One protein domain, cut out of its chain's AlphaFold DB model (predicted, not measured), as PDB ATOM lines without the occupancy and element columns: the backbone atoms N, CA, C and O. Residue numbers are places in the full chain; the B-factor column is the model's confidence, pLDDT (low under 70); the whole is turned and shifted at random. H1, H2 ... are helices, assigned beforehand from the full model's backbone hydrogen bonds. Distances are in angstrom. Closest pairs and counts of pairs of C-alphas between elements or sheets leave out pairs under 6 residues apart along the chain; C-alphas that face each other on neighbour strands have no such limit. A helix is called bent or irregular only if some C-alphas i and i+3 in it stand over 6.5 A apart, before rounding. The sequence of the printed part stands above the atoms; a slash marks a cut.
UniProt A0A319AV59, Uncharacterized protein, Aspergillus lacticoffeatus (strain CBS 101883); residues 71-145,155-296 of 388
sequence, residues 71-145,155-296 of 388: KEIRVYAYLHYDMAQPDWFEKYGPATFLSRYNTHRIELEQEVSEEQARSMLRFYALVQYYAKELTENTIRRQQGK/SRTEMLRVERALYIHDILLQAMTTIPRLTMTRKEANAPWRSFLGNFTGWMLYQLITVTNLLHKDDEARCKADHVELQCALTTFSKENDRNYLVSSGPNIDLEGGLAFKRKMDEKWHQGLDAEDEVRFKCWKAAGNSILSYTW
ATOM      1  N   LYS A  71       7.506  47.347 -43.759       84.56
ATOM      2  CA  LYS A  71       7.872  46.242 -44.665       84.56
ATOM      3  C   LYS A  71       7.819  44.877 -43.969       84.56
ATOM      4  O   LYS A  71       7.479  43.886 -44.601       84.56
ATOM      5  N   GLU A  72       8.089  44.870 -42.668       82.19
ATOM      6  CA  GLU A  72       8.133  43.716 -41.768       82.19
ATOM      7  C   GLU A  72       6.803  42.984 -41.636       82.19
ATOM      8  O   GLU A  72       6.765  41.776 -41.440       82.19
ATOM      9  N   ILE A  73       5.696  43.717 -41.728       86.69
ATOM     10  CA  ILE A  73       4.355  43.151 -41.551       86.69
ATOM     11  C   ILE A  73       3.542  43.174 -42.843       86.69
ATOM     12  O   ILE A  73       2.419  42.674 -42.889       86.69
ATOM     13  N   ARG A  74       4.113  43.719 -43.920       88.81
ATOM     14  CA  ARG A  74       3.419  43.921 -45.189       88.81
ATOM     15  C   ARG A  74       2.959  42.610 -45.826       88.81
ATOM     16  O   ARG A  74       1.870  42.573 -46.388       88.81
ATOM     17  N   VAL A  75       3.725  41.526 -45.668       88.31
ATOM     18  CA  VAL A  75       3.316  40.173 -46.094       88.31
ATOM     19  C   VAL A  75       1.975  39.760 -45.477       88.31
ATOM     20  O   VAL A  75       1.126  39.190 -46.159       88.31
ATOM     21  N   TYR A  76       1.746  40.101 -44.206       90.44
ATOM     22  CA  TYR A  76       0.494  39.803 -43.523       90.44
ATOM     23  C   TYR A  76      -0.619  40.765 -43.935       90.44
ATOM     24  O   TYR A  76      -1.766  40.345 -44.006       90.44
ATOM     25  N   ALA A  77      -0.301  42.017 -44.273       91.56
ATOM     26  CA  ALA A  77      -1.283  42.941 -44.838       91.56
ATOM     27  C   ALA A  77      -1.814  42.458 -46.198       91.56
ATOM     28  O   ALA A  77      -3.018  42.514 -46.438       91.56
ATOM     29  N   TYR A  78      -0.941  41.920 -47.055       90.81
ATOM     30  CA  TYR A  78      -1.355  41.281 -48.305       90.81
ATOM     31  C   TYR A  78      -2.208  40.038 -48.066       90.81
ATOM     32  O   TYR A  78      -3.286  39.904 -48.640       90.81
ATOM     33  N   LEU A  79      -1.739  39.147 -47.190       89.38
ATOM     34  CA  LEU A  79      -2.462  37.923 -46.875       89.38
ATOM     35  C   LEU A  79      -3.826  38.222 -46.239       89.38
ATOM     36  O   LEU A  79      -4.796  37.539 -46.536       89.38
ATOM     37  N   HIS A  80      -3.925  39.246 -45.393       90.00
ATOM     38  CA  HIS A  80      -5.196  39.697 -44.829       90.00
ATOM     39  C   HIS A  80      -6.171  40.145 -45.913       90.00
ATOM     40  O   HIS A  80      -7.296  39.653 -45.936       90.00
ATOM     41  N   TYR A  81      -5.712  40.985 -46.845       87.69
ATOM     42  CA  TYR A  81      -6.533  41.429 -47.968       87.69
ATOM     43  C   TYR A  81      -7.088  40.250 -48.772       87.69
ATOM     44  O   TYR A  81      -8.289  40.204 -49.025       87.69
ATOM     45  N   ASP A  82      -6.240  39.276 -49.120       85.31
ATOM     46  CA  ASP A  82      -6.668  38.087 -49.862       85.31
ATOM     47  C   ASP A  82      -7.759  37.301 -49.128       85.31
ATOM     48  O   ASP A  82      -8.680  36.797 -49.759       85.31
ATOM     49  N   MET A  83      -7.641  37.157 -47.805       80.81
ATOM     50  CA  MET A  83      -8.529  36.311 -46.995       80.81
ATOM     51  C   MET A  83      -9.821  37.019 -46.578       80.81
ATOM     52  O   MET A  83     -10.780  36.358 -46.170       80.81
ATOM     53  N   ALA A  84      -9.846  38.347 -46.677       77.88
ATOM     54  CA  ALA A  84     -11.052  39.148 -46.528       77.88
ATOM     55  C   ALA A  84     -11.996  39.006 -47.738       77.88
ATOM     56  O   ALA A  84     -13.200  39.201 -47.585       77.88
ATOM     57  N   GLN A  85     -11.479  38.619 -48.913       77.25
ATOM     58  CA  GLN A  85     -12.295  38.472 -50.120       77.25
ATOM     59  C   GLN A  85     -13.264  37.282 -50.006       77.25
ATOM     60  O   GLN A  85     -12.824  36.181 -49.682       77.25
ATOM     61  N   PRO A  86     -14.565  37.429 -50.308       67.88
ATOM     62  CA  PRO A  86     -15.558  36.364 -50.115       67.88
ATOM     63  C   PRO A  86     -15.271  35.044 -50.851       67.88
ATOM     64  O   PRO A  86     -15.655  33.980 -50.371       67.88
ATOM     65  N   ASP A  87     -14.596  35.103 -51.998       72.50
ATOM     66  CA  ASP A  87     -14.350  33.982 -52.911       72.50
ATOM     67  C   ASP A  87     -12.948  33.368 -52.763       72.50
ATOM     68  O   ASP A  87     -12.574  32.475 -53.530       72.50
ATOM     69  N   TRP A  88     -12.151  33.809 -51.780       77.06
ATOM     70  CA  TRP A  88     -10.749  33.396 -51.670       77.06
ATOM     71  C   TRP A  88     -10.606  31.866 -51.618       77.06
ATOM     72  O   TRP A  88      -9.710  31.285 -52.236       77.06
ATOM     73  N   PHE A  89     -11.507  31.180 -50.910       76.25
ATOM     74  CA  PHE A  89     -11.424  29.732 -50.770       76.25
ATOM     75  C   PHE A  89     -11.720  29.010 -52.088       76.25
ATOM     76  O   PHE A  89     -11.047  28.030 -52.399       76.25
ATOM     77  N   GLU A  90     -12.667  29.504 -52.885       74.81
ATOM     78  CA  GLU A  90     -12.983  28.942 -54.204       74.81
ATOM     79  C   GLU A  90     -11.846  29.181 -55.192       74.81
ATOM     80  O   GLU A  90     -11.446  28.284 -55.937       74.81
ATOM     81  N   LYS A  91     -11.280  30.387 -55.152       72.56
ATOM     82  CA  LYS A  91     -10.211  30.818 -56.048       72.56
ATOM     83  C   LYS A  91      -8.902  30.075 -55.811       72.56
ATOM     84  O   LYS A  91      -8.125  29.893 -56.750       72.56
ATOM     85  N   TYR A  92      -8.633  29.669 -54.571       69.00
ATOM     86  CA  TYR A  92      -7.312  29.178 -54.199       69.00
ATOM     87  C   TYR A  92      -7.300  27.785 -53.532       69.00
ATOM     88  O   TYR A  92      -6.325  27.044 -53.674       69.00
ATOM     89  N   GLY A  93      -8.357  27.386 -52.820       68.69
ATOM     90  CA  GLY A  93      -8.476  26.077 -52.167       68.69
ATOM     91  C   GLY A  93      -7.785  25.953 -50.792       68.69
ATOM     92  O   GLY A  93      -7.474  26.952 -50.139       68.69
ATOM     93  N   PRO A  94      -7.544  24.720 -50.295       62.50
ATOM     94  CA  PRO A  94      -7.166  24.478 -48.896       62.50
ATOM     95  C   PRO A  94      -5.670  24.614 -48.544       62.50
ATOM     96  O   PRO A  94      -5.350  24.848 -47.379       62.50
ATOM     97  N   ALA A  95      -4.743  24.491 -49.503       64.62
ATOM     98  CA  ALA A  95      -3.293  24.664 -49.273       64.62
ATOM     99  C   ALA A  95      -2.823  26.133 -49.396       64.62
ATOM    100  O   ALA A  95      -1.633  26.443 -49.301       64.62
ATOM    101  N   THR A  96      -3.772  27.041 -49.602       69.62
ATOM    102  CA  THR A  96      -3.556  28.408 -50.078       69.62
ATOM    103  C   THR A  96      -2.778  29.293 -49.134       69.62
ATOM    104  O   THR A  96      -1.905  30.009 -49.603       69.62
ATOM    105  N   PHE A  97      -3.066  29.270 -47.831       75.69
ATOM    106  CA  PHE A  97      -2.492  30.249 -46.897       75.69
ATOM    107  C   PHE A  97      -0.971  30.286 -46.953       75.69
ATOM    108  O   PHE A  97      -0.380  31.349 -47.104       75.69
ATOM    109  N   LEU A  98      -0.338  29.112 -46.876       75.81
ATOM    110  CA  LEU A  98       1.114  29.009 -46.924       75.81
ATOM    111  C   LEU A  98       1.649  29.376 -48.313       75.81
ATOM    112  O   LEU A  98       2.659  30.066 -48.416       75.81
ATOM    113  N   SER A  99       0.961  28.956 -49.378       78.12
ATOM    114  CA  SER A  99       1.339  29.304 -50.750       78.12
ATOM    115  C   SER A  99       1.298  30.818 -50.979       78.12
ATOM    116  O   SER A  99       2.275  31.383 -51.458       78.12
ATOM    117  N   ARG A 100       0.203  31.484 -50.599       82.94
ATOM    118  CA  ARG A 100       0.006  32.934 -50.737       82.94
ATOM    119  C   ARG A 100       0.956  33.712 -49.848       82.94
ATOM    120  O   ARG A 100       1.608  34.629 -50.336       82.94
ATOM    121  N   TYR A 101       1.114  33.296 -48.592       84.19
ATOM    122  CA  TYR A 101       2.139  33.849 -47.711       84.19
ATOM    123  C   TYR A 101       3.517  33.810 -48.383       84.19
ATOM    124  O   TYR A 101       4.193  34.832 -48.453       84.19
ATOM    125  N   ASN A 102       3.913  32.662 -48.939       79.75
ATOM    126  CA  ASN A 102       5.203  32.513 -49.611       79.75
ATOM    127  C   ASN A 102       5.321  33.383 -50.869       79.75
ATOM    128  O   ASN A 102       6.386  33.954 -51.089       79.75
ATOM    129  N   THR A 103       4.252  33.529 -51.657       82.69
ATOM    130  CA  THR A 103       4.214  34.454 -52.799       82.69
ATOM    131  C   THR A 103       4.449  35.895 -52.347       82.69
ATOM    132  O   THR A 103       5.359  36.556 -52.846       82.69
ATOM    133  N   HIS A 104       3.699  36.371 -51.352       86.06
ATOM    134  CA  HIS A 104       3.844  37.735 -50.835       86.06
ATOM    135  C   HIS A 104       5.187  37.984 -50.155       86.06
ATOM    136  O   HIS A 104       5.717  39.089 -50.208       86.06
ATOM    137  N   ARG A 105       5.768  36.953 -49.541       79.06
ATOM    138  CA  ARG A 105       7.084  37.025 -48.905       79.06
ATOM    139  C   ARG A 105       8.212  37.262 -49.911       79.06
ATOM    140  O   ARG A 105       9.206  37.882 -49.550       79.06
ATOM    141  N   ILE A 106       8.093  36.742 -51.135       76.88
ATOM    142  CA  ILE A 106       9.111  36.900 -52.187       76.88
ATOM    143  C   ILE A 106       9.008  38.288 -52.834       76.88
ATOM    144  O   ILE A 106      10.027  38.905 -53.133       76.88
ATOM    145  N   GLU A 107       7.790  38.804 -52.996       76.75
ATOM    146  CA  GLU A 107       7.518  40.076 -53.668       76.75
ATOM    147  C   GLU A 107       6.804  41.040 -52.710       76.75
ATOM    148  O   GLU A 107       5.581  41.091 -52.673       76.75
ATOM    149  N   LEU A 108       7.547  41.816 -51.914       74.25
ATOM    150  CA  LEU A 108       6.959  42.770 -50.952       74.25
ATOM    151  C   LEU A 108       6.557  44.125 -51.565       74.25
ATOM    152  O   LEU A 108       5.963  44.959 -50.878       74.25
ATOM    153  N   GLU A 109       6.912  44.365 -52.825       77.38
ATOM    154  CA  GLU A 109       6.605  45.586 -53.578       77.38
ATOM    155  C   GLU A 109       5.780  45.235 -54.821       77.38
ATOM    156  O   GLU A 109       6.196  45.434 -55.959       77.38
ATOM    157  N   GLN A 110       4.599  44.663 -54.587       81.38
ATOM    158  CA  GLN A 110       3.698  44.199 -55.643       81.38
ATOM    159  C   GLN A 110       3.031  45.361 -56.387       81.38
ATOM    160  O   GLN A 110       2.893  46.483 -55.886       81.38
ATOM    161  N   GLU A 111       2.536  45.108 -57.589       84.19
ATOM    162  CA  GLU A 111       1.539  46.008 -58.155       84.19
ATOM    163  C   GLU A 111       0.206  45.783 -57.437       84.19
ATOM    164  O   GLU A 111      -0.346  44.689 -57.467       84.19
ATOM    165  N   VAL A 112      -0.280  46.820 -56.752       86.38
ATOM    166  CA  VAL A 112      -1.561  46.799 -56.036       86.38
ATOM    167  C   VAL A 112      -2.514  47.797 -56.666       86.38
ATOM    168  O   VAL A 112      -2.104  48.901 -57.039       86.38
ATOM    169  N   SER A 113      -3.787  47.421 -56.757       88.25
ATOM    170  CA  SER A 113      -4.842  48.350 -57.151       88.25
ATOM    171  C   SER A 113      -5.040  49.429 -56.079       88.25
ATOM    172  O   SER A 113      -4.633  49.274 -54.923       88.25
ATOM    173  N   GLU A 114      -5.700  50.531 -56.446       86.00
ATOM    174  CA  GLU A 114      -6.085  51.553 -55.467       86.00
ATOM    175  C   GLU A 114      -6.980  50.955 -54.368       86.00
ATOM    176  O   GLU A 114      -6.804  51.267 -53.190       86.00
ATOM    177  N   GLU A 115      -7.912  50.080 -54.747       85.25
ATOM    178  CA  GLU A 115      -8.822  49.393 -53.829       85.25
ATOM    179  C   GLU A 115      -8.055  48.569 -52.794       85.25
ATOM    180  O   GLU A 115      -8.268  48.729 -51.589       85.25
ATOM    181  N   GLN A 116      -7.091  47.767 -53.250       88.06
ATOM    182  CA  GLN A 116      -6.256  46.954 -52.377       88.06
ATOM    183  C   GLN A 116      -5.396  47.818 -51.451       88.06
ATOM    184  O   GLN A 116      -5.398  47.604 -50.237       88.06
ATOM    185  N   ALA A 117      -4.705  48.830 -51.991       89.00
ATOM    186  CA  ALA A 117      -3.880  49.737 -51.192       89.00
ATOM    187  C   ALA A 117      -4.704  50.414 -50.089       89.00
ATOM    188  O   ALA A 117      -4.265  50.528 -48.942       89.00
ATOM    189  N   ARG A 118      -5.927  50.829 -50.423       86.94
ATOM    190  CA  ARG A 118      -6.848  51.448 -49.477       86.94
ATOM    191  C   ARG A 118      -7.334  50.462 -48.422       86.94
ATOM    192  O   ARG A 118      -7.295  50.800 -47.243       86.94
ATOM    193  N   SER A 119      -7.756  49.264 -48.813       85.88
ATOM    194  CA  SER A 119      -8.201  48.219 -47.883       85.88
ATOM    195  C   SER A 119      -7.102  47.872 -46.868       85.88
ATOM    196  O   SER A 119      -7.331  47.905 -45.656       85.88
ATOM    197  N   MET A 120      -5.860  47.709 -47.335       90.38
ATOM    198  CA  MET A 120      -4.698  47.465 -46.475       90.38
ATOM    199  C   MET A 120      -4.414  48.634 -45.516       90.38
ATOM    200  O   MET A 120      -4.174  48.407 -44.331       90.38
ATOM    201  N   LEU A 121      -4.473  49.883 -45.995       90.44
ATOM    202  CA  LEU A 121      -4.308  51.081 -45.158       90.44
ATOM    203  C   LEU A 121      -5.398  51.200 -44.085       90.44
ATOM    204  O   LEU A 121      -5.115  51.565 -42.943       90.44
ATOM    205  N   ARG A 122      -6.642  50.877 -44.448       87.12
ATOM    206  CA  ARG A 122      -7.792  50.873 -43.539       87.12
ATOM    207  C   ARG A 122      -7.622  49.880 -42.414       87.12
ATOM    208  O   ARG A 122      -7.758  50.243 -41.246       87.12
ATOM    209  N   PHE A 123      -7.289  48.647 -42.765       90.25
ATOM    210  CA  PHE A 123      -7.081  47.618 -41.768       90.25
ATOM    211  C   PHE A 123      -5.846  47.907 -40.906       90.25
ATOM    212  O   PHE A 123      -5.897  47.733 -39.689       90.25
ATOM    213  N   TYR A 124      -4.771  48.455 -41.483       93.31
ATOM    214  CA  TYR A 124      -3.593  48.836 -40.703       93.31
ATOM    215  C   TYR A 124      -3.903  49.897 -39.635       93.31
ATOM    216  O   TYR A 124      -3.383  49.810 -38.527       93.31
ATOM    217  N   ALA A 125      -4.808  50.844 -39.903       89.88
ATOM    218  CA  ALA A 125      -5.243  51.811 -38.892       89.88
ATOM    219  C   ALA A 125      -5.918  51.137 -37.675       89.88
ATOM    220  O   ALA A 125      -5.695  51.556 -36.538       89.88
ATOM    221  N   LEU A 126      -6.695  50.068 -37.893       90.19
ATOM    222  CA  LEU A 126      -7.274  49.258 -36.811       90.19
ATOM    223  C   LEU A 126      -6.194  48.482 -36.053       90.19
ATOM    224  O   LEU A 126      -6.212  48.437 -34.824       90.19
ATOM    225  N   VAL A 127      -5.234  47.904 -36.777       93.38
ATOM    226  CA  VAL A 127      -4.090  47.203 -36.181       93.38
ATOM    227  C   VAL A 127      -3.284  48.148 -35.290       93.38
ATOM    228  O   VAL A 127      -3.024  47.803 -34.143       93.38
ATOM    229  N   GLN A 128      -2.965  49.360 -35.754       91.44
ATOM    230  CA  GLN A 128      -2.262  50.366 -34.950       91.44
ATOM    231  C   GLN A 128      -3.056  50.783 -33.709       91.44
ATOM    232  O   GLN A 128      -2.478  50.920 -32.629       91.44
ATOM    233  N   TYR A 129      -4.375  50.963 -33.846       90.69
ATOM    234  CA  TYR A 129      -5.252  51.285 -32.721       90.69
ATOM    235  C   TYR A 129      -5.138  50.225 -31.610       90.69
ATOM    236  O   TYR A 129      -4.800  50.558 -30.470       90.69
ATOM    237  N   TYR A 130      -5.337  48.946 -31.944       91.38
ATOM    238  CA  TYR A 130      -5.259  47.867 -30.955       91.38
ATOM    239  C   TYR A 130      -3.833  47.610 -30.475       91.38
ATOM    240  O   TYR A 130      -3.635  47.341 -29.295       91.38
ATOM    241  N   ALA A 131      -2.822  47.713 -31.340       90.19
ATOM    242  CA  ALA A 131      -1.434  47.500 -30.941       90.19
ATOM    243  C   ALA A 131      -1.003  48.521 -29.882       90.19
ATOM    244  O   ALA A 131      -0.415  48.155 -28.858       90.19
ATOM    245  N   LYS A 132      -1.382  49.790 -30.068       87.38
ATOM    246  CA  LYS A 132      -1.179  50.845 -29.077       87.38
ATOM    247  C   LYS A 132      -1.913  50.538 -27.772       87.38
ATOM    248  O   LYS A 132      -1.287  50.515 -26.716       87.38
ATOM    249  N   GLU A 133      -3.207  50.236 -27.837       84.31
ATOM    250  CA  GLU A 133      -4.010  49.957 -26.642       84.31
ATOM    251  C   GLU A 133      -3.459  48.760 -25.840       84.31
ATOM    252  O   GLU A 133      -3.307  48.827 -24.616       84.31
ATOM    253  N   LEU A 134      -3.106  47.668 -26.523       82.50
ATOM    254  CA  LEU A 134      -2.583  46.449 -25.908       82.50
ATOM    255  C   LEU A 134      -1.209  46.669 -25.267       82.50
ATOM    256  O   LEU A 134      -0.971  46.181 -24.157       82.50
ATOM    257  N   THR A 135      -0.317  47.408 -25.929       79.12
ATOM    258  CA  THR A 135       1.029  47.699 -25.409       79.12
ATOM    259  C   THR A 135       0.981  48.659 -24.222       79.12
ATOM    260  O   THR A 135       1.585  48.373 -23.189       79.12
ATOM    261  N   GLU A 136       0.177  49.721 -24.287       79.31
ATOM    262  CA  GLU A 136      -0.020  50.656 -23.172       79.31
ATOM    263  C   GLU A 136      -0.666  49.979 -21.955       79.31
ATOM    264  O   GLU A 136      -0.214  50.156 -20.822       79.31
ATOM    265  N   ASN A 137      -1.705  49.158 -22.157       74.50
ATOM    266  CA  ASN A 137      -2.331  48.372 -21.085       74.50
ATOM    267  C   ASN A 137      -1.330  47.443 -20.396       74.50
ATOM    268  O   ASN A 137      -1.316  47.316 -19.170       74.50
ATOM    269  N   THR A 138      -0.493  46.806 -21.200       71.88
ATOM    270  CA  THR A 138       0.545  45.888 -20.753       71.88
ATOM    271  C   THR A 138       1.607  46.606 -19.914       71.88
ATOM    272  O   THR A 138       1.879  46.182 -18.791       71.88
ATOM    273  N   ILE A 139       2.136  47.732 -20.400       72.50
ATOM    274  CA  ILE A 139       3.119  48.558 -19.682       72.50
ATOM    275  C   ILE A 139       2.536  49.081 -18.359       72.50
ATOM    276  O   ILE A 139       3.177  48.963 -17.312       72.50
ATOM    277  N   ARG A 140       1.292  49.583 -18.363       70.75
ATOM    278  CA  ARG A 140       0.622  50.080 -17.147       70.75
ATOM    279  C   ARG A 140       0.470  49.003 -16.073       70.75
ATOM    280  O   ARG A 140       0.735  49.261 -14.900       70.75
ATOM    281  N   ARG A 141       0.072  47.781 -16.450       67.69
ATOM    282  CA  ARG A 141      -0.066  46.656 -15.503       67.69
ATOM    283  C   ARG A 141       1.259  46.269 -14.851       67.69
ATOM    284  O   ARG A 141       1.249  45.798 -13.717       67.69
ATOM    285  N   GLN A 142       2.378  46.465 -15.541       63.06
ATOM    286  CA  GLN A 142       3.700  46.227 -14.967       63.06
ATOM    287  C   GLN A 142       4.097  47.307 -13.963       63.06
ATOM    288  O   GLN A 142       4.552  46.978 -12.871       63.06
ATOM    289  N   GLN A 143       3.880  48.579 -14.302       63.38
ATOM    290  CA  GLN A 143       4.175  49.708 -13.412       63.38
ATOM    291  C   GLN A 143       3.359  49.657 -12.115       63.38
ATOM    292  O   GLN A 143       3.848  50.070 -11.074       63.38
ATOM    293  N   GLY A 144       2.152  49.079 -12.133       50.97
ATOM    294  CA  GLY A 144       1.305  48.910 -10.943       50.97
ATOM    295  C   GLY A 144       1.903  48.066  -9.803       50.97
ATOM    296  O   GLY A 144       1.255  47.930  -8.767       50.97
ATOM    297  N   LYS A 145       3.107  47.498  -9.970       50.91
ATOM    298  CA  LYS A 145       3.858  46.779  -8.925       50.91
ATOM    299  C   LYS A 145       5.080  47.539  -8.386       50.91
ATOM    300  O   LYS A 145       5.658  47.083  -7.404       50.91
ATOM    301  N   SER A 155       8.762  50.206 -27.696       77.25
ATOM    302  CA  SER A 155       9.759  50.228 -28.764       77.25
ATOM    303  C   SER A 155       9.133  49.868 -30.112       77.25
ATOM    304  O   SER A 155       8.066  49.252 -30.195       77.25
ATOM    305  N   ARG A 156       9.813  50.231 -31.206       79.69
ATOM    306  CA  ARG A 156       9.366  49.882 -32.563       79.69
ATOM    307  C   ARG A 156       9.203  48.369 -32.725       79.69
ATOM    308  O   ARG A 156       8.217  47.919 -33.299       79.69
ATOM    309  N   THR A 157      10.157  47.589 -32.222       76.81
ATOM    310  CA  THR A 157      10.156  46.127 -32.352       76.81
ATOM    311  C   THR A 157       9.010  45.499 -31.566       76.81
ATOM    312  O   THR A 157       8.346  44.591 -32.065       76.81
ATOM    313  N   GLU A 158       8.740  46.004 -30.364       77.75
ATOM    314  CA  GLU A 158       7.608  45.568 -29.542       77.75
ATOM    315  C   GLU A 158       6.282  45.830 -30.247       77.75
ATOM    316  O   GLU A 158       5.458  44.922 -30.358       77.75
ATOM    317  N   MET A 159       6.115  47.039 -30.792       83.56
ATOM    318  CA  MET A 159       4.927  47.411 -31.555       83.56
ATOM    319  C   MET A 159       4.734  46.483 -32.759       83.56
ATOM    320  O   MET A 159       3.674  45.880 -32.898       83.56
ATOM    321  N   LEU A 160       5.776  46.270 -33.568       83.31
ATOM    322  CA  LEU A 160       5.703  45.405 -34.751       83.31
ATOM    323  C   LEU A 160       5.327  43.955 -34.417       83.31
ATOM    324  O   LEU A 160       4.624  43.313 -35.197       83.31
ATOM    325  N   ARG A 161       5.764  43.415 -33.271       81.00
ATOM    326  CA  ARG A 161       5.364  42.063 -32.830       81.00
ATOM    327  C   ARG A 161       3.874  41.997 -32.514       81.00
ATOM    328  O   ARG A 161       3.226  41.013 -32.872       81.00
ATOM    329  N   VAL A 162       3.339  43.034 -31.871       86.38
ATOM    330  CA  VAL A 162       1.907  43.136 -31.557       86.38
ATOM    331  C   VAL A 162       1.104  43.280 -32.845       86.38
ATOM    332  O   VAL A 162       0.143  42.544 -33.049       86.38
ATOM    333  N   GLU A 163       1.532  44.169 -33.745       90.44
ATOM    334  CA  GLU A 163       0.901  44.389 -35.049       90.44
ATOM    335  C   GLU A 163       0.882  43.098 -35.880       90.44
ATOM    336  O   GLU A 163      -0.167  42.706 -36.393       90.44
ATOM    337  N   ARG A 164       2.004  42.367 -35.941       88.50
ATOM    338  CA  ARG A 164       2.079  41.047 -36.585       88.50
ATOM    339  C   ARG A 164       1.074  40.062 -35.987       88.50
ATOM    340  O   ARG A 164       0.364  39.385 -36.727       88.50
ATOM    341  N   ALA A 165       1.019  39.958 -34.662       88.75
ATOM    342  CA  ALA A 165       0.118  39.030 -33.985       88.75
ATOM    343  C   ALA A 165      -1.363  39.391 -34.187       88.75
ATOM    344  O   ALA A 165      -2.185  38.487 -34.334       88.75
ATOM    345  N   LEU A 166      -1.694  40.683 -34.265       93.25
ATOM    346  CA  LEU A 166      -3.030  41.178 -34.615       93.25
ATOM    347  C   LEU A 166      -3.424  40.806 -36.046       93.25
ATOM    348  O   LEU A 166      -4.521  40.296 -36.257       93.25
ATOM    349  N   TYR A 167      -2.523  40.990 -37.015       93.06
ATOM    350  CA  TYR A 167      -2.756  40.540 -38.388       93.06
ATOM    351  C   TYR A 167      -3.015  39.036 -38.454       93.06
ATOM    352  O   TYR A 167      -3.985  38.595 -39.061       93.06
ATOM    353  N   ILE A 168      -2.151  38.243 -37.820       90.69
ATOM    354  CA  ILE A 168      -2.280  36.786 -37.789       90.69
ATOM    355  C   ILE A 168      -3.611  36.368 -37.155       90.69
ATOM    356  O   ILE A 168      -4.294  35.501 -37.699       90.69
ATOM    357  N   HIS A 169      -3.976  36.969 -36.019       92.81
ATOM    358  CA  HIS A 169      -5.252  36.721 -35.347       92.81
ATOM    359  C   HIS A 169      -6.430  36.943 -36.298       92.81
ATOM    360  O   HIS A 169      -7.251  36.038 -36.460       92.81
ATOM    361  N   ASP A 170      -6.466  38.090 -36.975       92.06
ATOM    362  CA  ASP A 170      -7.574  38.425 -37.866       92.06
ATOM    363  C   ASP A 170      -7.601  37.526 -39.104       92.06
ATOM    364  O   ASP A 170      -8.653  37.003 -39.446       92.06
ATOM    365  N   ILE A 171      -6.448  37.238 -39.720       89.75
ATOM    366  CA  ILE A 171      -6.331  36.309 -40.860       89.75
ATOM    367  C   ILE A 171      -6.928  34.942 -40.516       89.75
ATOM    368  O   ILE A 171      -7.683  34.377 -41.305       89.75
ATOM    369  N   LEU A 172      -6.601  34.397 -39.341       89.69
ATOM    370  CA  LEU A 172      -7.127  33.107 -38.889       89.69
ATOM    371  C   LEU A 172      -8.625  33.170 -38.617       89.69
ATOM    372  O   LEU A 172      -9.348  32.224 -38.926       89.69
ATOM    373  N   LEU A 173      -9.090  34.279 -38.052       88.31
ATOM    374  CA  LEU A 173     -10.501  34.502 -37.801       88.31
ATOM    375  C   LEU A 173     -11.281  34.577 -39.116       88.31
ATOM    376  O   LEU A 173     -12.220  33.801 -39.278       88.31
ATOM    377  N   GLN A 174     -10.835  35.382 -40.084       82.38
ATOM    378  CA  GLN A 174     -11.411  35.433 -41.429       82.38
ATOM    379  C   GLN A 174     -11.414  34.035 -42.057       82.38
ATOM    380  O   GLN A 174     -12.465  33.522 -42.424       82.38
ATOM    381  N   ALA A 175     -10.285  33.324 -42.039       82.06
ATOM    382  CA  ALA A 175     -10.198  31.953 -42.540       82.06
ATOM    383  C   ALA A 175     -11.263  31.015 -41.945       82.06
ATOM    384  O   ALA A 175     -11.793  30.138 -42.621       82.06
ATOM    385  N   MET A 176     -11.574  31.167 -40.659       81.69
ATOM    386  CA  MET A 176     -12.567  30.346 -39.973       81.69
ATOM    387  C   MET A 176     -14.007  30.728 -40.308       81.69
ATOM    388  O   MET A 176     -14.892  29.860 -40.262       81.69
ATOM    389  N   THR A 177     -14.249  32.006 -40.576       79.06
ATOM    390  CA  THR A 177     -15.583  32.609 -40.620       79.06
ATOM    391  C   THR A 177     -15.956  33.166 -41.981       79.06
ATOM    392  O   THR A 177     -16.944  33.889 -42.047       79.06
ATOM    393  N   THR A 178     -15.197  32.866 -43.036       76.19
ATOM    394  CA  THR A 178     -15.513  33.252 -44.420       76.19
ATOM    395  C   THR A 178     -15.700  32.016 -45.326       76.19
ATOM    396  O   THR A 178     -16.572  32.052 -46.186       76.19
ATOM    397  N   ILE A 179     -15.054  30.865 -45.046       75.81
ATOM    398  CA  ILE A 179     -15.174  29.602 -45.831       75.81
ATOM    399  C   ILE A 179     -16.595  29.003 -45.794       75.81
ATOM    400  O   ILE A 179     -17.008  28.544 -44.718       75.81
ATOM    401  N   PRO A 180     -17.339  28.934 -46.919       71.00
ATOM    402  CA  PRO A 180     -18.714  28.422 -46.957       71.00
ATOM    403  C   PRO A 180     -18.773  26.975 -46.457       71.00
ATOM    404  O   PRO A 180     -18.175  26.062 -47.019       71.00
ATOM    405  N   ARG A 181     -19.481  26.755 -45.343       75.06
ATOM    406  CA  ARG A 181     -19.532  25.448 -44.662       75.06
ATOM    407  C   ARG A 181     -20.651  24.547 -45.172       75.06
ATOM    408  O   ARG A 181     -20.712  23.391 -44.764       75.06
ATOM    409  N   LEU A 182     -21.539  25.063 -46.021       70.06
ATOM    410  CA  LEU A 182     -22.721  24.359 -46.522       70.06
ATOM    411  C   LEU A 182     -22.386  22.994 -47.136       70.06
ATOM    412  O   LEU A 182     -23.098  22.018 -46.904       70.06
ATOM    413  N   THR A 183     -21.297  22.930 -47.895       71.31
ATOM    414  CA  THR A 183     -20.899  21.763 -48.692       71.31
ATOM    415  C   THR A 183     -19.685  21.026 -48.121       71.31
ATOM    416  O   THR A 183     -19.232  20.052 -48.715       71.31
ATOM    417  N   MET A 184     -19.164  21.455 -46.966       75.44
ATOM    418  CA  MET A 184     -17.884  20.990 -46.426       75.44
ATOM    419  C   MET A 184     -18.030  20.311 -45.065       75.44
ATOM    420  O   MET A 184     -18.790  20.738 -44.193       75.44
ATOM    421  N   THR A 185     -17.217  19.288 -44.817       80.38
ATOM    422  CA  THR A 185     -17.074  18.720 -43.476       80.38
ATOM    423  C   THR A 185     -16.337  19.690 -42.547       80.38
ATOM    424  O   THR A 185     -15.495  20.492 -42.955       80.38
ATOM    425  N   ARG A 186     -16.559  19.547 -41.233       77.06
ATOM    426  CA  ARG A 186     -15.804  20.294 -40.207       77.06
ATOM    427  C   ARG A 186     -14.287  20.114 -40.346       77.06
ATOM    428  O   ARG A 186     -13.532  21.015 -39.981       77.06
ATOM    429  N   LYS A 187     -13.826  18.948 -40.806       82.00
ATOM    430  CA  LYS A 187     -12.398  18.676 -41.012       82.00
ATOM    431  C   LYS A 187     -11.856  19.511 -42.170       82.00
ATOM    432  O   LYS A 187     -10.821  20.145 -41.998       82.00
ATOM    433  N   GLU A 188     -12.569  19.546 -43.290       81.50
ATOM    434  CA  GLU A 188     -12.182  20.307 -44.484       81.50
ATOM    435  C   GLU A 188     -12.207  21.810 -44.222       81.50
ATOM    436  O   GLU A 188     -11.209  22.476 -44.472       81.50
ATOM    437  N   ALA A 189     -13.275  22.335 -43.612       79.25
ATOM    438  CA  ALA A 189     -13.387  23.765 -43.312       79.25
ATOM    439  C   ALA A 189     -12.310  24.259 -42.329       79.25
ATOM    440  O   ALA A 189     -11.929  25.425 -42.347       79.25
ATOM    441  N   ASN A 190     -11.800  23.382 -41.456       82.44
ATOM    442  CA  ASN A 190     -10.749  23.750 -40.508       82.44
ATOM    443  C   ASN A 190      -9.325  23.463 -41.000       82.44
ATOM    444  O   ASN A 190      -8.372  23.909 -40.363       82.44
ATOM    445  N   ALA A 191      -9.153  22.704 -42.082       83.12
ATOM    446  CA  ALA A 191      -7.831  22.329 -42.574       83.12
ATOM    447  C   ALA A 191      -6.946  23.540 -42.946       83.12
ATOM    448  O   ALA A 191      -5.783  23.526 -42.540       83.12
ATOM    449  N   PRO A 192      -7.445  24.599 -43.620       83.31
ATOM    450  CA  PRO A 192      -6.591  25.689 -44.100       83.31
ATOM    451  C   PRO A 192      -5.933  26.483 -42.965       83.31
ATOM    452  O   PRO A 192      -4.707  26.579 -42.903       83.31
ATOM    453  N   TRP A 193      -6.726  26.980 -42.009       85.56
ATOM    454  CA  TRP A 193      -6.210  27.792 -40.899       85.56
ATOM    455  C   TRP A 193      -5.371  26.968 -39.912       85.56
ATOM    456  O   TRP A 193      -4.366  27.454 -39.391       85.56
ATOM    457  N   ARG A 194      -5.721  25.689 -39.694       85.25
ATOM    458  CA  ARG A 194      -4.925  24.774 -38.856       85.25
ATOM    459  C   ARG A 194      -3.584  24.435 -39.493       85.25
ATOM    460  O   ARG A 194      -2.577  24.395 -38.786       85.25
ATOM    461  N   SER A 195      -3.573  24.207 -40.808       79.56
ATOM    462  CA  SER A 195      -2.350  23.986 -41.581       79.56
ATOM    463  C   SER A 195      -1.457  25.221 -41.539       79.56
ATOM    464  O   SER A 195      -0.272  25.100 -41.254       79.56
ATOM    465  N   PHE A 196      -2.023  26.420 -41.701       81.06
ATOM    466  CA  PHE A 196      -1.268  27.671 -41.612       81.06
ATOM    467  C   PHE A 196      -0.614  27.858 -40.236       81.06
ATOM    468  O   PHE A 196       0.611  27.955 -40.157       81.06
ATOM    469  N   LEU A 197      -1.389  27.733 -39.149       79.44
ATOM    470  CA  LEU A 197      -0.859  27.676 -37.778       79.44
ATOM    471  C   LEU A 197       0.176  26.558 -37.583       79.44
ATOM    472  O   LEU A 197       0.979  26.608 -36.657       79.44
ATOM    473  N   GLY A 198       0.117  25.496 -38.395       73.81
ATOM    474  CA  GLY A 198       1.078  24.387 -38.489       73.81
ATOM    475  C   GLY A 198       2.526  24.813 -38.663       73.81
ATOM    476  O   GLY A 198       3.416  24.069 -38.266       73.81
ATOM    477  N   ASN A 199       2.757  25.990 -39.236       73.88
ATOM    478  CA  ASN A 199       4.081  26.398 -39.689       73.88
ATOM    479  C   ASN A 199       4.742  27.462 -38.803       73.88
ATOM    480  O   ASN A 199       5.889  27.817 -39.054       73.88
ATOM    481  N   PHE A 200       4.046  27.965 -37.781       74.44
ATOM    482  CA  PHE A 200       4.552  29.034 -36.920       74.44
ATOM    483  C   PHE A 200       5.536  28.520 -35.871       74.44
ATOM    484  O   PHE A 200       5.370  27.425 -35.333       74.44
ATOM    485  N   THR A 201       6.514  29.361 -35.531       70.00
ATOM    486  CA  THR A 201       7.426  29.114 -34.410       70.00
ATOM    487  C   THR A 201       6.690  29.247 -33.074       70.00
ATOM    488  O   THR A 201       5.668  29.933 -32.972       70.00
ATOM    489  N   GLY A 202       7.225  28.638 -32.010       69.25
ATOM    490  CA  GLY A 202       6.637  28.746 -30.669       69.25
ATOM    491  C   GLY A 202       6.435  30.193 -30.208       69.25
ATOM    492  O   GLY A 202       5.402  30.512 -29.623       69.25
ATOM    493  N   TRP A 203       7.355  31.101 -30.546       70.44
ATOM    494  CA  TRP A 203       7.230  32.523 -30.211       70.44
ATOM    495  C   TRP A 203       6.060  33.212 -30.910       70.44
ATOM    496  O   TRP A 203       5.328  33.971 -30.274       70.44
ATOM    497  N   MET A 204       5.847  32.933 -32.198       75.56
ATOM    498  CA  MET A 204       4.686  33.455 -32.927       75.56
ATOM    499  C   MET A 204       3.376  32.953 -32.307       75.56
ATOM    500  O   MET A 204       2.429  33.726 -32.165       75.56
ATOM    501  N   LEU A 205       3.333  31.688 -31.877       76.25
ATOM    502  CA  LEU A 205       2.173  31.111 -31.191       76.25
ATOM    503  C   LEU A 205       1.913  31.775 -29.828       76.25
ATOM    504  O   LEU A 205       0.763  32.084 -29.521       76.25
ATOM    505  N   TYR A 206       2.947  32.069 -29.034       73.94
ATOM    506  CA  TYR A 206       2.786  32.800 -27.767       73.94
ATOM    507  C   TYR A 206       2.280  34.231 -27.960       73.94
ATOM    508  O   TYR A 206       1.422  34.694 -27.203       73.94
ATOM    509  N   GLN A 207       2.781  34.938 -28.974       79.06
ATOM    510  CA  GLN A 207       2.284  36.273 -29.316       79.06
ATOM    511  C   GLN A 207       0.816  36.220 -29.747       79.06
ATOM    512  O   GLN A 207       0.013  37.041 -29.302       79.06
ATOM    513  N   LEU A 208       0.444  35.208 -30.536       84.50
ATOM    514  CA  LEU A 208      -0.941  34.976 -30.924       84.50
ATOM    515  C   LEU A 208      -1.835  34.665 -29.716       84.50
ATOM    516  O   LEU A 208      -2.905  35.256 -29.605       84.50
ATOM    517  N   ILE A 209      -1.406  33.798 -28.789       81.44
ATOM    518  CA  ILE A 209      -2.133  33.536 -27.531       81.44
ATOM    519  C   ILE A 209      -2.333  34.836 -26.759       81.44
ATOM    520  O   ILE A 209      -3.438  35.112 -26.305       81.44
ATOM    521  N   THR A 210      -1.276  35.637 -26.631       78.44
ATOM    522  CA  THR A 210      -1.299  36.902 -25.892       78.44
ATOM    523  C   THR A 210      -2.348  37.851 -26.463       78.44
ATOM    524  O   THR A 210      -3.246  38.288 -25.743       78.44
ATOM    525  N   VAL A 211      -2.267  38.140 -27.763       87.38
ATOM    526  CA  VAL A 211      -3.208  39.044 -28.435       87.38
ATOM    527  C   VAL A 211      -4.625  38.477 -28.411       87.38
ATOM    528  O   VAL A 211      -5.556  39.208 -28.087       87.38
ATOM    529  N   THR A 212      -4.801  37.177 -28.663       88.69
ATOM    530  CA  THR A 212      -6.132  36.550 -28.660       88.69
ATOM    531  C   THR A 212      -6.761  36.588 -27.266       88.69
ATOM    532  O   THR A 212      -7.907  37.003 -27.133       88.69
ATOM    533  N   ASN A 213      -6.016  36.248 -26.210       84.12
ATOM    534  CA  ASN A 213      -6.501  36.339 -24.831       84.12
ATOM    535  C   ASN A 213      -6.908  37.765 -24.463       84.12
ATOM    536  O   ASN A 213      -7.911  37.951 -23.785       84.12
ATOM    537  N   LEU A 214      -6.136  38.773 -24.877       82.50
ATOM    538  CA  LEU A 214      -6.427  40.166 -24.540       82.50
ATOM    539  C   LEU A 214      -7.625  40.714 -25.317       82.50
ATOM    540  O   LEU A 214      -8.472  41.368 -24.715       82.50
ATOM    541  N   LEU A 215      -7.720  40.419 -26.615       87.94
ATOM    542  CA  LEU A 215      -8.855  40.825 -27.445       87.94
ATOM    543  C   LEU A 215     -10.168  40.183 -26.984       87.94
ATOM    544  O   LEU A 215     -11.204  40.833 -27.065       87.94
ATOM    545  N   HIS A 216     -10.120  38.939 -26.499       87.00
ATOM    546  CA  HIS A 216     -11.302  38.162 -26.101       87.00
ATOM    547  C   HIS A 216     -11.563  38.175 -24.584       87.00
ATOM    548  O   HIS A 216     -12.524  37.567 -24.117       87.00
ATOM    549  N   LYS A 217     -10.723  38.868 -23.798       80.25
ATOM    550  CA  LYS A 217     -10.697  38.812 -22.323       80.25
ATOM    551  C   LYS A 217     -12.061  39.052 -21.685       80.25
ATOM    552  O   LYS A 217     -12.449  38.340 -20.763       80.25
ATOM    553  N   ASP A 218     -12.750  40.093 -22.139       78.44
ATOM    554  CA  ASP A 218     -13.996  40.548 -21.525       78.44
ATOM    555  C   ASP A 218     -15.236  40.001 -22.262       78.44
ATOM    556  O   ASP A 218     -16.369  40.169 -21.807       78.44
ATOM    557  N   ASP A 219     -15.041  39.257 -23.356       81.94
ATOM    558  CA  ASP A 219     -16.134  38.732 -24.179       81.94
ATOM    559  C   ASP A 219     -16.966  37.681 -23.429       81.94
ATOM    560  O   ASP A 219     -18.170  37.547 -23.667       81.94
ATOM    561  N   GLU A 220     -16.364  36.960 -22.471       73.88
ATOM    562  CA  GLU A 220     -17.084  35.996 -21.631       73.88
ATOM    563  C   GLU A 220     -18.180  36.624 -20.773       73.88
ATOM    564  O   GLU A 220     -19.196  35.971 -20.518       73.88
ATOM    565  N   ALA A 221     -18.000  37.882 -20.366       71.31
ATOM    566  CA  ALA A 221     -18.992  38.610 -19.586       71.31
ATOM    567  C   ALA A 221     -20.227  38.980 -20.424       71.31
ATOM    568  O   ALA A 221     -21.318  39.121 -19.873       71.31
ATOM    569  N   ARG A 222     -20.071  39.124 -21.747       70.50
ATOM    570  CA  ARG A 222     -21.143  39.537 -22.667       70.50
ATOM    571  C   ARG A 222     -21.839  38.375 -23.347       70.50
ATOM    572  O   ARG A 222     -23.028  38.456 -23.630       70.50
ATOM    573  N   CYS A 223     -21.112  37.303 -23.631       71.38
ATOM    574  CA  CYS A 223     -21.653  36.194 -24.391       71.38
ATOM    575  C   CYS A 223     -21.053  34.877 -23.929       71.38
ATOM    576  O   CYS A 223     -19.838  34.695 -23.921       71.38
ATOM    577  N   LYS A 224     -21.909  33.909 -23.608       66.50
ATOM    578  CA  LYS A 224     -21.509  32.503 -23.550       66.50
ATOM    579  C   LYS A 224     -21.752  31.921 -24.937       66.50
ATOM    580  O   LYS A 224     -22.867  31.983 -25.435       66.50
ATOM    581  N   ALA A 225     -20.679  31.466 -25.569       64.88
ATOM    582  CA  ALA A 225     -20.718  30.767 -26.839       64.88
ATOM    583  C   ALA A 225     -19.765  29.584 -26.719       64.88
ATOM    584  O   ALA A 225     -18.598  29.779 -26.355       64.88
ATOM    585  N   ASP A 226     -20.261  28.382 -26.984       63.00
ATOM    586  CA  ASP A 226     -19.422  27.192 -27.066       63.00
ATOM    587  C   ASP A 226     -19.079  26.818 -28.522       63.00
ATOM    588  O   ASP A 226     -19.540  27.407 -29.504       63.00
ATOM    589  N   HIS A 227     -18.193  25.835 -28.672       62.03
ATOM    590  CA  HIS A 227     -17.756  25.362 -29.982       62.03
ATOM    591  C   HIS A 227     -18.869  24.714 -30.815       62.03
ATOM    592  O   HIS A 227     -18.741  24.669 -32.040       62.03
ATOM    593  N   VAL A 228     -19.903  24.161 -30.184       66.06
ATOM    594  CA  VAL A 228     -21.021  23.486 -30.853       66.06
ATOM    595  C   VAL A 228     -21.980  24.536 -31.411       66.06
ATOM    596  O   VAL A 228     -22.336  24.472 -32.589       66.06
ATOM    597  N   GLU A 229     -22.288  25.560 -30.618       60.88
ATOM    598  CA  GLU A 229     -23.118  26.704 -30.996       60.88
ATOM    599  C   GLU A 229     -22.526  27.476 -32.182       60.88
ATOM    600  O   GLU A 229     -23.256  27.829 -33.110       60.88
ATOM    601  N   LEU A 230     -21.199  27.648 -32.230       63.78
ATOM    602  CA  LEU A 230     -20.510  28.239 -33.386       63.78
ATOM    603  C   LEU A 230     -20.718  27.435 -34.670       63.78
ATOM    604  O   LEU A 230     -20.960  28.008 -35.729       63.78
ATOM    605  N   GLN A 231     -20.566  26.110 -34.604       65.94
ATOM    606  CA  GLN A 231     -20.702  25.270 -35.795       65.94
ATOM    607  C   GLN A 231     -22.136  25.298 -36.315       65.94
ATOM    608  O   GLN A 231     -22.338  25.472 -37.514       65.94
ATOM    609  N   CYS A 232     -23.119  25.199 -35.422       67.00
ATOM    610  CA  CYS A 232     -24.525  25.304 -35.790       67.00
ATOM    611  C   CYS A 232     -24.857  26.674 -36.399       67.00
ATOM    612  O   CYS A 232     -25.514  26.715 -37.441       67.00
ATOM    613  N   ALA A 233     -24.367  27.774 -35.818       65.88
ATOM    614  CA  ALA A 233     -24.577  29.119 -36.349       65.88
ATOM    615  C   ALA A 233     -23.954  29.281 -37.745       65.88
ATOM    616  O   ALA A 233     -24.664  29.601 -38.694       65.88
ATOM    617  N   LEU A 234     -22.661  28.975 -37.908       69.44
ATOM    618  CA  LEU A 234     -21.967  29.117 -39.195       69.44
ATOM    619  C   LEU A 234     -22.586  28.240 -40.295       69.44
ATOM    620  O   LEU A 234     -22.760  28.694 -41.422       69.44
ATOM    621  N   THR A 235     -22.965  26.998 -39.981       67.94
ATOM    622  CA  THR A 235     -23.645  26.120 -40.945       67.94
ATOM    623  C   THR A 235     -25.030  26.646 -41.322       67.94
ATOM    624  O   THR A 235     -25.425  26.504 -42.476       67.94
ATOM    625  N   THR A 236     -25.767  27.251 -40.388       67.00
ATOM    626  CA  THR A 236     -27.089  27.836 -40.668       67.00
ATOM    627  C   THR A 236     -26.962  29.074 -41.557       67.00
ATOM    628  O   THR A 236     -27.607  29.133 -42.599       67.00
ATOM    629  N   PHE A 237     -26.043  29.996 -41.256       66.56
ATOM    630  CA  PHE A 237     -25.817  31.173 -42.108       66.56
ATOM    631  C   PHE A 237     -25.334  30.814 -43.508       66.56
ATOM    632  O   PHE A 237     -25.838  31.363 -44.487       66.56
ATOM    633  N   SER A 238     -24.405  29.860 -43.609       65.94
ATOM    634  CA  SER A 238     -23.909  29.392 -44.903       65.94
ATOM    635  C   SER A 238     -25.017  28.738 -45.738       65.94
ATOM    636  O   SER A 238     -24.977  28.858 -46.954       65.94
ATOM    637  N   LYS A 239     -26.017  28.092 -45.115       64.75
ATOM    638  CA  LYS A 239     -27.208  27.560 -45.807       64.75
ATOM    639  C   LYS A 239     -28.110  28.654 -46.365       64.75
ATOM    640  O   LYS A 239     -28.708  28.460 -47.415       64.75
ATOM    641  N   GLU A 240     -28.242  29.759 -45.642       64.81
ATOM    642  CA  GLU A 240     -29.193  30.823 -45.972       64.81
ATOM    643  C   GLU A 240     -28.626  31.858 -46.946       64.81
ATOM    644  O   GLU A 240     -29.376  32.421 -47.738       64.81
ATOM    645  N   ASN A 241     -27.318  32.124 -46.893       59.56
ATOM    646  CA  ASN A 241     -26.715  33.265 -47.586       59.56
ATOM    647  C   ASN A 241     -25.517  32.905 -48.478       59.56
ATOM    648  O   ASN A 241     -24.897  33.816 -49.021       59.56
ATOM    649  N   ASP A 242     -25.149  31.621 -48.565       61.41
ATOM    650  CA  ASP A 242     -23.942  31.110 -49.248       61.41
ATOM    651  C   ASP A 242     -22.633  31.826 -48.857       61.41
ATOM    652  O   ASP A 242     -21.615  31.796 -49.537       61.41
ATOM    653  N   ARG A 243     -22.661  32.495 -47.706       57.53
ATOM    654  CA  ARG A 243     -21.555  33.248 -47.127       57.53
ATOM    655  C   ARG A 243     -21.585  33.074 -45.628       57.53
ATOM    656  O   ARG A 243     -22.625  32.788 -45.029       57.53
ATOM    657  N   ASN A 244     -20.432  33.270 -45.016       64.69
ATOM    658  CA  ASN A 244     -20.339  33.314 -43.573       64.69
ATOM    659  C   ASN A 244     -20.274  34.756 -43.086       64.69
ATOM    660  O   ASN A 244     -20.314  35.723 -43.834       64.69
ATOM    661  N   TYR A 245     -20.249  34.876 -41.777       65.44
ATOM    662  CA  TYR A 245     -21.043  35.881 -41.113       65.44
ATOM    663  C   TYR A 245     -20.230  37.019 -40.488       65.44
ATOM    664  O   TYR A 245     -20.773  38.052 -40.110       65.44
ATOM    665  N   LEU A 246     -18.907  36.860 -40.444       70.25
ATOM    666  CA  LEU A 246     -18.007  37.991 -40.219       70.25
ATOM    667  C   LEU A 246     -17.635  38.693 -41.537       70.25
ATOM    668  O   LEU A 246     -16.859  39.636 -41.504       70.25
ATOM    669  N   VAL A 247     -18.219  38.291 -42.672       63.16
ATOM    670  CA  VAL A 247     -18.183  39.050 -43.931       63.16
ATOM    671  C   VAL A 247     -19.370  40.009 -43.939       63.16
ATOM    672  O   VAL A 247     -20.513  39.572 -43.789       63.16
ATOM    673  N   SER A 248     -19.131  41.314 -44.096       56.53
ATOM    674  CA  SER A 248     -20.231  42.277 -44.221       56.53
ATOM    675  C   SER A 248     -20.890  42.165 -45.592       56.53
ATOM    676  O   SER A 248     -20.252  41.812 -46.575       56.53
ATOM    677  N   SER A 249     -22.182  42.474 -45.678       51.19
ATOM    678  CA  SER A 249     -22.939  42.412 -46.935       51.19
ATOM    679  C   SER A 249     -23.167  43.769 -47.610       51.19
ATOM    680  O   SER A 249     -23.978  43.867 -48.529       51.19
ATOM    681  N   GLY A 250     -22.462  44.815 -47.171       51.62
ATOM    682  CA  GLY A 250     -22.551  46.162 -47.744       51.62
ATOM    683  C   GLY A 250     -21.477  46.444 -48.803       51.62
ATOM    684  O   GLY A 250     -20.563  45.653 -48.958       51.62
ATOM    685  N   PRO A 251     -21.484  47.605 -49.482       43.44
ATOM    686  CA  PRO A 251     -20.453  47.998 -50.463       43.44
ATOM    687  C   PRO A 251     -19.027  48.140 -49.879       43.44
ATOM    688  O   PRO A 251     -18.094  48.452 -50.608       43.44
ATOM    689  N   ASN A 252     -18.869  47.913 -48.569       54.56
ATOM    690  CA  ASN A 252     -17.613  47.826 -47.823       54.56
ATOM    691  C   ASN A 252     -17.501  46.435 -47.150       54.56
ATOM    692  O   ASN A 252     -17.311  46.344 -45.934       54.56
ATOM    693  N   ILE A 253     -17.695  45.364 -47.930       51.34
ATOM    694  CA  ILE A 253     -17.708  43.946 -47.505       51.34
ATOM    695  C   ILE A 253     -16.545  43.616 -46.545       51.34
ATOM    696  O   ILE A 253     -16.753  42.971 -45.514       51.34
ATOM    697  N   ASP A 254     -15.365  44.176 -46.817       52.88
ATOM    698  CA  ASP A 254     -14.096  43.873 -46.142       52.88
ATOM    699  C   ASP A 254     -13.944  44.452 -44.719       52.88
ATOM    700  O   ASP A 254     -13.088  44.004 -43.958       52.88
ATOM    701  N   LEU A 255     -14.734  45.463 -44.330       55.72
ATOM    702  CA  LEU A 255     -14.429  46.306 -43.156       55.72
ATOM    703  C   LEU A 255     -15.390  46.184 -41.985       55.72
ATOM    704  O   LEU A 255     -15.239  46.924 -41.022       55.72
ATOM    705  N   GLU A 256     -16.367  45.284 -42.023       67.06
ATOM    706  CA  GLU A 256     -17.153  45.010 -40.813       67.06
ATOM    707  C   GLU A 256     -16.817  43.666 -40.168       67.06
ATOM    708  O   GLU A 256     -17.438  43.307 -39.172       67.06
ATOM    709  N   GLY A 257     -15.860  42.913 -40.708       75.44
ATOM    710  CA  GLY A 257     -15.373  41.673 -40.107       75.44
ATOM    711  C   GLY A 257     -14.283  41.888 -39.062       75.44
ATOM    712  O   GLY A 257     -13.737  42.983 -38.925       75.44
ATOM    713  N   GLY A 258     -13.948  40.826 -38.328       85.94
ATOM    714  CA  GLY A 258     -12.713  40.783 -37.545       85.94
ATOM    715  C   GLY A 258     -12.526  41.930 -36.540       85.94
ATOM    716  O   GLY A 258     -13.437  42.270 -35.784       85.94
ATOM    717  N   LEU A 259     -11.340  42.540 -36.518       89.25
ATOM    718  CA  LEU A 259     -11.000  43.663 -35.633       89.25
ATOM    719  C   LEU A 259     -11.934  44.870 -35.792       89.25
ATOM    720  O   LEU A 259     -12.171  45.599 -34.823       89.25
ATOM    721  N   ALA A 260     -12.490  45.087 -36.985       86.25
ATOM    722  CA  ALA A 260     -13.449  46.159 -37.209       86.25
ATOM    723  C   ALA A 260     -14.795  45.857 -36.534       86.25
ATOM    724  O   ALA A 260     -15.375  46.729 -35.882       86.25
ATOM    725  N   PHE A 261     -15.243  44.596 -36.595       86.81
ATOM    726  CA  PHE A 261     -16.382  44.132 -35.802       86.81
ATOM    727  C   PHE A 261     -16.124  44.331 -34.306       86.81
ATOM    728  O   PHE A 261     -16.952  44.916 -33.608       86.81
ATOM    729  N   LYS A 262     -14.949  43.914 -33.814       89.12
ATOM    730  CA  LYS A 262     -14.563  44.114 -32.411       89.12
ATOM    731  C   LYS A 262     -14.628  45.589 -32.015       89.12
ATOM    732  O   LYS A 262     -15.171  45.909 -30.962       89.12
ATOM    733  N   ARG A 263     -14.183  46.489 -32.899       88.50
ATOM    734  CA  ARG A 263     -14.192  47.932 -32.639       88.50
ATOM    735  C   ARG A 263     -15.614  48.462 -32.452       88.50
ATOM    736  O   ARG A 263     -15.880  49.158 -31.475       88.50
ATOM    737  N   LYS A 264     -16.533  48.066 -33.337       87.06
ATOM    738  CA  LYS A 264     -17.970  48.369 -33.218       87.06
ATOM    739  C   LYS A 264     -18.544  47.842 -31.897       87.06
ATOM    740  O   LYS A 264     -19.346  48.515 -31.253       87.06
ATOM    741  N   MET A 265     -18.146  46.639 -31.486       86.81
ATOM    742  CA  MET A 265     -18.633  46.016 -30.252       86.81
ATOM    743  C   MET A 265     -18.121  46.705 -28.990       86.81
ATOM    744  O   MET A 265     -18.869  46.768 -28.011       86.81
ATOM    745  N   ASP A 266     -16.907  47.248 -29.018       86.44
ATOM    746  CA  ASP A 266     -16.341  48.036 -27.918       86.44
ATOM    747  C   ASP A 266     -17.054  49.378 -27.754       86.44
ATOM    748  O   ASP A 266     -17.386  49.778 -26.641       86.44
ATOM    749  N   GLU A 267     -17.402  50.038 -28.858       85.88
ATOM    750  CA  GLU A 267     -18.191  51.277 -28.833       85.88
ATOM    751  C   GLU A 267     -19.624  51.041 -28.326       85.88
ATOM    752  O   GLU A 267     -20.206  51.884 -27.637       85.88
ATOM    753  N   LYS A 268     -20.178  49.856 -28.602       84.94
ATOM    754  CA  LYS A 268     -21.492  49.412 -28.120       84.94
ATOM    755  C   LYS A 268     -21.440  48.677 -26.774       84.94
ATOM    756  O   LYS A 268     -22.431  48.051 -26.409       84.94
ATOM    757  N   TRP A 269     -20.338  48.722 -26.020       79.25
ATOM    758  CA  TRP A 269     -20.157  47.890 -24.816       79.25
ATOM    759  C   TRP A 269     -21.314  47.984 -23.804       79.25
ATOM    760  O   TRP A 269     -21.730  46.978 -23.234       79.25
ATOM    761  N   HIS A 270     -21.865  49.186 -23.617       79.62
ATOM    762  CA  HIS A 270     -22.966  49.461 -22.684       79.62
ATOM    763  C   HIS A 270     -24.358  49.481 -23.334       79.62
ATOM    764  O   HIS A 270     -25.337  49.827 -22.676       79.62
ATOM    765  N   GLN A 271     -24.456  49.160 -24.622       81.75
ATOM    766  CA  GLN A 271     -25.700  49.209 -25.385       81.75
ATOM    767  C   GLN A 271     -26.232  47.790 -25.612       81.75
ATOM    768  O   GLN A 271     -25.466  46.827 -25.676       81.75
ATOM    769  N   GLY A 272     -27.554  47.660 -25.746       76.50
ATOM    770  CA  GLY A 272     -28.155  46.415 -26.220       76.50
ATOM    771  C   GLY A 272     -27.661  46.097 -27.633       76.50
ATOM    772  O   GLY A 272     -27.541  47.000 -28.464       76.50
ATOM    773  N   LEU A 273     -27.352  44.828 -27.891       80.88
ATOM    774  CA  LEU A 273     -27.042  44.348 -29.233       80.88
ATOM    775  C   LEU A 273     -28.350  43.990 -29.945       80.88
ATOM    776  O   LEU A 273     -29.286  43.497 -29.320       80.88
ATOM    777  N   ASP A 274     -28.426  44.262 -31.245       83.56
ATOM    778  CA  ASP A 274     -29.487  43.690 -32.069       83.56
ATOM    779  C   ASP A 274     -29.203  42.200 -32.338       83.56
ATOM    780  O   ASP A 274     -28.108  41.698 -32.074       83.56
ATOM    781  N   ALA A 275     -30.199  41.474 -32.851       79.44
ATOM    782  CA  ALA A 275     -30.089  40.029 -33.064       79.44
ATOM    783  C   ALA A 275     -28.944  39.645 -34.022       79.44
ATOM    784  O   ALA A 275     -28.372  38.559 -33.895       79.44
ATOM    785  N   GLU A 276     -28.594  40.522 -34.967       79.06
ATOM    786  CA  GLU A 276     -27.464  40.300 -35.863       79.06
ATOM    787  C   GLU A 276     -26.141  40.537 -35.124       79.06
ATOM    788  O   GLU A 276     -25.259  39.693 -35.155       79.06
ATOM    789  N   ASP A 277     -25.972  41.630 -34.394       81.56
ATOM    790  CA  ASP A 277     -24.741  41.875 -33.641       81.56
ATOM    791  C   ASP A 277     -24.517  40.807 -32.547       81.56
ATOM    792  O   ASP A 277     -23.383  40.360 -32.350       81.56
ATOM    793  N   GLU A 278     -25.574  40.327 -31.880       80.25
ATOM    794  CA  GLU A 278     -25.487  39.246 -30.882       80.25
ATOM    795  C   GLU A 278     -24.910  37.964 -31.467       80.25
ATOM    796  O   GLU A 278     -24.029  37.320 -30.881       80.25
ATOM    797  N   VAL A 279     -25.418  37.564 -32.628       78.38
ATOM    798  CA  VAL A 279     -24.959  36.336 -33.240       78.38
ATOM    799  C   VAL A 279     -23.533  36.549 -33.783       78.38
ATOM    800  O   VAL A 279     -22.707  35.638 -33.640       78.38
ATOM    801  N   ARG A 280     -23.158  37.739 -34.309       81.44
ATOM    802  CA  ARG A 280     -21.787  38.045 -34.820       81.44
ATOM    803  C   ARG A 280     -20.784  37.943 -33.698       81.44
ATOM    804  O   ARG A 280     -19.710  37.364 -33.869       81.44
ATOM    805  N   PHE A 281     -21.189  38.393 -32.521       83.88
ATOM    806  CA  PHE A 281     -20.401  38.295 -31.312       83.88
ATOM    807  C   PHE A 281     -20.192  36.847 -30.847       83.88
ATOM    808  O   PHE A 281     -19.071  36.487 -30.483       83.88
ATOM    809  N   LYS A 282     -21.203  35.969 -30.957       80.94
ATOM    810  CA  LYS A 282     -21.026  34.517 -30.730       80.94
ATOM    811  C   LYS A 282     -19.982  33.924 -31.676       80.94
ATOM    812  O   LYS A 282     -19.118  33.162 -31.238       80.94
ATOM    813  N   CYS A 283     -20.043  34.298 -32.954       81.25
ATOM    814  CA  CYS A 283     -19.099  33.832 -33.967       81.25
ATOM    815  C   CYS A 283     -17.664  34.294 -33.686       81.25
ATOM    816  O   CYS A 283     -16.749  33.470 -33.674       81.25
ATOM    817  N   TRP A 284     -17.490  35.585 -33.394       86.62
ATOM    818  CA  TRP A 284     -16.223  36.181 -32.969       86.62
ATOM    819  C   TRP A 284     -15.631  35.439 -31.763       86.62
ATOM    820  O   TRP A 284     -14.518  34.912 -31.850       86.62
ATOM    821  N   LYS A 285     -16.402  35.315 -30.675       85.25
ATOM    822  CA  LYS A 285     -15.937  34.700 -29.427       85.25
ATOM    823  C   LYS A 285     -15.495  33.255 -29.637       85.25
ATOM    824  O   LYS A 285     -14.413  32.842 -29.220       85.25
ATOM    825  N   ALA A 286     -16.329  32.452 -30.290       82.06
ATOM    826  CA  ALA A 286     -16.023  31.041 -30.451       82.06
ATOM    827  C   ALA A 286     -14.897  30.792 -31.476       82.06
ATOM    828  O   ALA A 286     -14.167  29.803 -31.349       82.06
ATOM    829  N   ALA A 287     -14.698  31.682 -32.457       85.19
ATOM    830  CA  ALA A 287     -13.505  31.661 -33.304       85.19
ATOM    831  C   ALA A 287     -12.234  31.931 -32.476       85.19
ATOM    832  O   ALA A 287     -11.285  31.149 -32.559       85.19
ATOM    833  N   GLY A 288     -12.249  32.938 -31.595       88.44
ATOM    834  CA  GLY A 288     -11.159  33.206 -30.646       88.44
ATOM    835  C   GLY A 288     -10.832  32.007 -29.753       88.44
ATOM    836  O   GLY A 288      -9.684  31.562 -29.705       88.44
ATOM    837  N   ASN A 289     -11.850  31.395 -29.141       84.88
ATOM    838  CA  ASN A 289     -11.695  30.176 -28.336       84.88
ATOM    839  C   ASN A 289     -11.095  29.009 -29.137       84.88
ATOM    840  O   ASN A 289     -10.297  28.232 -28.605       84.88
ATOM    841  N   SER A 290     -11.444  28.892 -30.422       85.56
ATOM    842  CA  SER A 290     -10.889  27.871 -31.315       85.56
ATOM    843  C   SER A 290      -9.404  28.081 -31.586       85.56
ATOM    844  O   SER A 290      -8.642  27.111 -31.561       85.56
ATOM    845  N   ILE A 291      -9.002  29.330 -31.838       87.94
ATOM    846  CA  ILE A 291      -7.603  29.713 -32.043       87.94
ATOM    847  C   ILE A 291      -6.804  29.415 -30.772       87.94
ATOM    848  O   ILE A 291      -5.783  28.729 -30.848       87.94
ATOM    849  N   LEU A 292      -7.294  29.849 -29.605       85.75
ATOM    850  CA  LEU A 292      -6.650  29.601 -28.312       85.75
ATOM    851  C   LEU A 292      -6.495  28.110 -28.032       85.75
ATOM    852  O   LEU A 292      -5.379  27.649 -27.810       85.75
ATOM    853  N   SER A 293      -7.584  27.344 -28.108       82.56
ATOM    854  CA  SER A 293      -7.570  25.908 -27.802       82.56
ATOM    855  C   SER A 293      -6.620  25.138 -28.717       82.56
ATOM    856  O   SER A 293      -5.881  24.271 -28.260       82.56
ATOM    857  N   TYR A 294      -6.608  25.454 -30.016       82.00
ATOM    858  CA  TYR A 294      -5.713  24.790 -30.964       82.00
ATOM    859  C   TYR A 294      -4.246  25.178 -30.747       82.00
ATOM    860  O   TYR A 294      -3.361  24.334 -30.879       82.00
ATOM    861  N   THR A 295      -3.987  26.438 -30.393       79.12
ATOM    862  CA  THR A 295      -2.630  26.922 -30.125       79.12
ATOM    863  C   THR A 295      -2.081  26.325 -28.828       79.12
ATOM    864  O   THR A 295      -0.976  25.790 -28.837       79.12
ATOM    865  N   TRP A 296      -2.870  26.306 -27.750       76.38
ATOM    866  CA  TRP A 296      -2.507  25.648 -26.491       76.38
ATOM    867  C   TRP A 296      -2.293  24.149 -26.656       76.38
ATOM    868  O   TRP A 296      -1.273  23.634 -26.210       76.38
TER     869      TRP A 296
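Overview. This is residues 71 to 145 and 155 to 296 of the 388 residues of an uncharacterized protein of Aspergillus lacticoffeatus (strain CBS 101883) (UniProt A0A319AV59). A globule of helices is built round H5, which runs through its middle; H1, H3 and H6 make a rather loose up-and-down bundle of four with it, each running against the one before it in the chain, while H7, H10 and H11 pack crosswise on H5. The longest helix, H4, crosses H5 steeply, and its residues 139 to 143 stick out with residues 144 and 145; H9 packs on H11 far from the middle. The printed part has 217 residues with eleven named helices, H1 to H11 in order, and no named strand, an all-helix domain. The whole is compact, with a radius of gyration of the C-alphas of 16.7 A and spans of 50 by 44 by 34 A.

Arrangement. H4, residues 114 to 143, touches H5, residues 156 to 178, at a steep tilt of 60 degrees, opposite ways, with its residues 127 to 135 alone; the closest C-alphas, those of Ala 131 and Val 162, are 5.5 A apart. H5 is the hub, touching six helices. H1, residues 71 to 84, touches H5 at a shallow tilt of 14 degrees, the same way, closest at the C-alphas of His 80 and Ile 171, 5.3 A. H1 also touches H4 with residues 77 to 81 alone, closest at the C-alphas of Ala 77 and Met 120, 5.9 A. H3, residues 96 to 106, touches residues 75 to 79 of H1, opposite ways at a shallow tilt of 33 degrees, only just short of steep; the C-alphas of Val 75 and His 104, their closest, are 5.4 A apart. H6, residues 186 to 197, forms a helical hairpin with H5 at 14 degrees, closest at the C-alphas of Leu 172 and Trp 193, 5.8 A. H6 touches H3 with residues 192 to 196 alone, closest at the C-alphas of Leu 98 and Phe 196, 6.0 A. H2, residues 88 to 92, is close to but not clearly touching H1, and meets H3 only through their link. H7, residues 202 to 216, touches H5 about perpendicular, only just, at 72 degrees, with the closest C-alphas, Ala 165 and Leu 208, 5.2 A apart. H11, residues 275 to 296, touches H7 at a shallow tilt of 27 degrees, opposite ways, and touches H5 closest at the C-alphas of Leu 173 and Ala 287, 6.1 A. H9, residues 227 to 241, touches H11 at a steep tilt of 50 degrees, closest at the C-alphas of Leu 230 and Cys 283, 5.8 A. H10, residues 258 to 267, touches H5, closest at the C-alphas of Asp 170 and Gly 258, 5.7 A, and H4. H8, residues 219 to 222, is close to but not clearly touching H11. Every O i to N i+4 pair is within hydrogen-bond range in H2, H3, H5, H7, H9, H10 and H11, but 8 of 10 in H1, 25 of 26 in H4 and 6 of 8 in H6; H8 is too short for such a pair.

Along the chain. H1 begins at C-alpha 71, (7.872, 46.242, -44.665). H4 is 43.3 A long, H5 32.2 A and H11 31.8 A; H11 ends at C-alpha 296, (-2.507, 25.648, -26.491). H1 and H6 are irregular: C-alphas 72 and 75 are 7.4 A apart, and 189 and 192 are 7.1 A apart.

Size, cuts and confidence. The C-alphas farthest apart, those of Lys 145 and Thr 183, are 53.1 A apart. Residues 146 to 154 are not printed, and C-alphas 145 and 155 are 21.0 A apart across this cut. The link from H9 to H10, residues 242 to 257, is long. The mean pLDDT of the printed part is 78.3; 44 residues are under 70, among them 224 to 245 and 247 to 256.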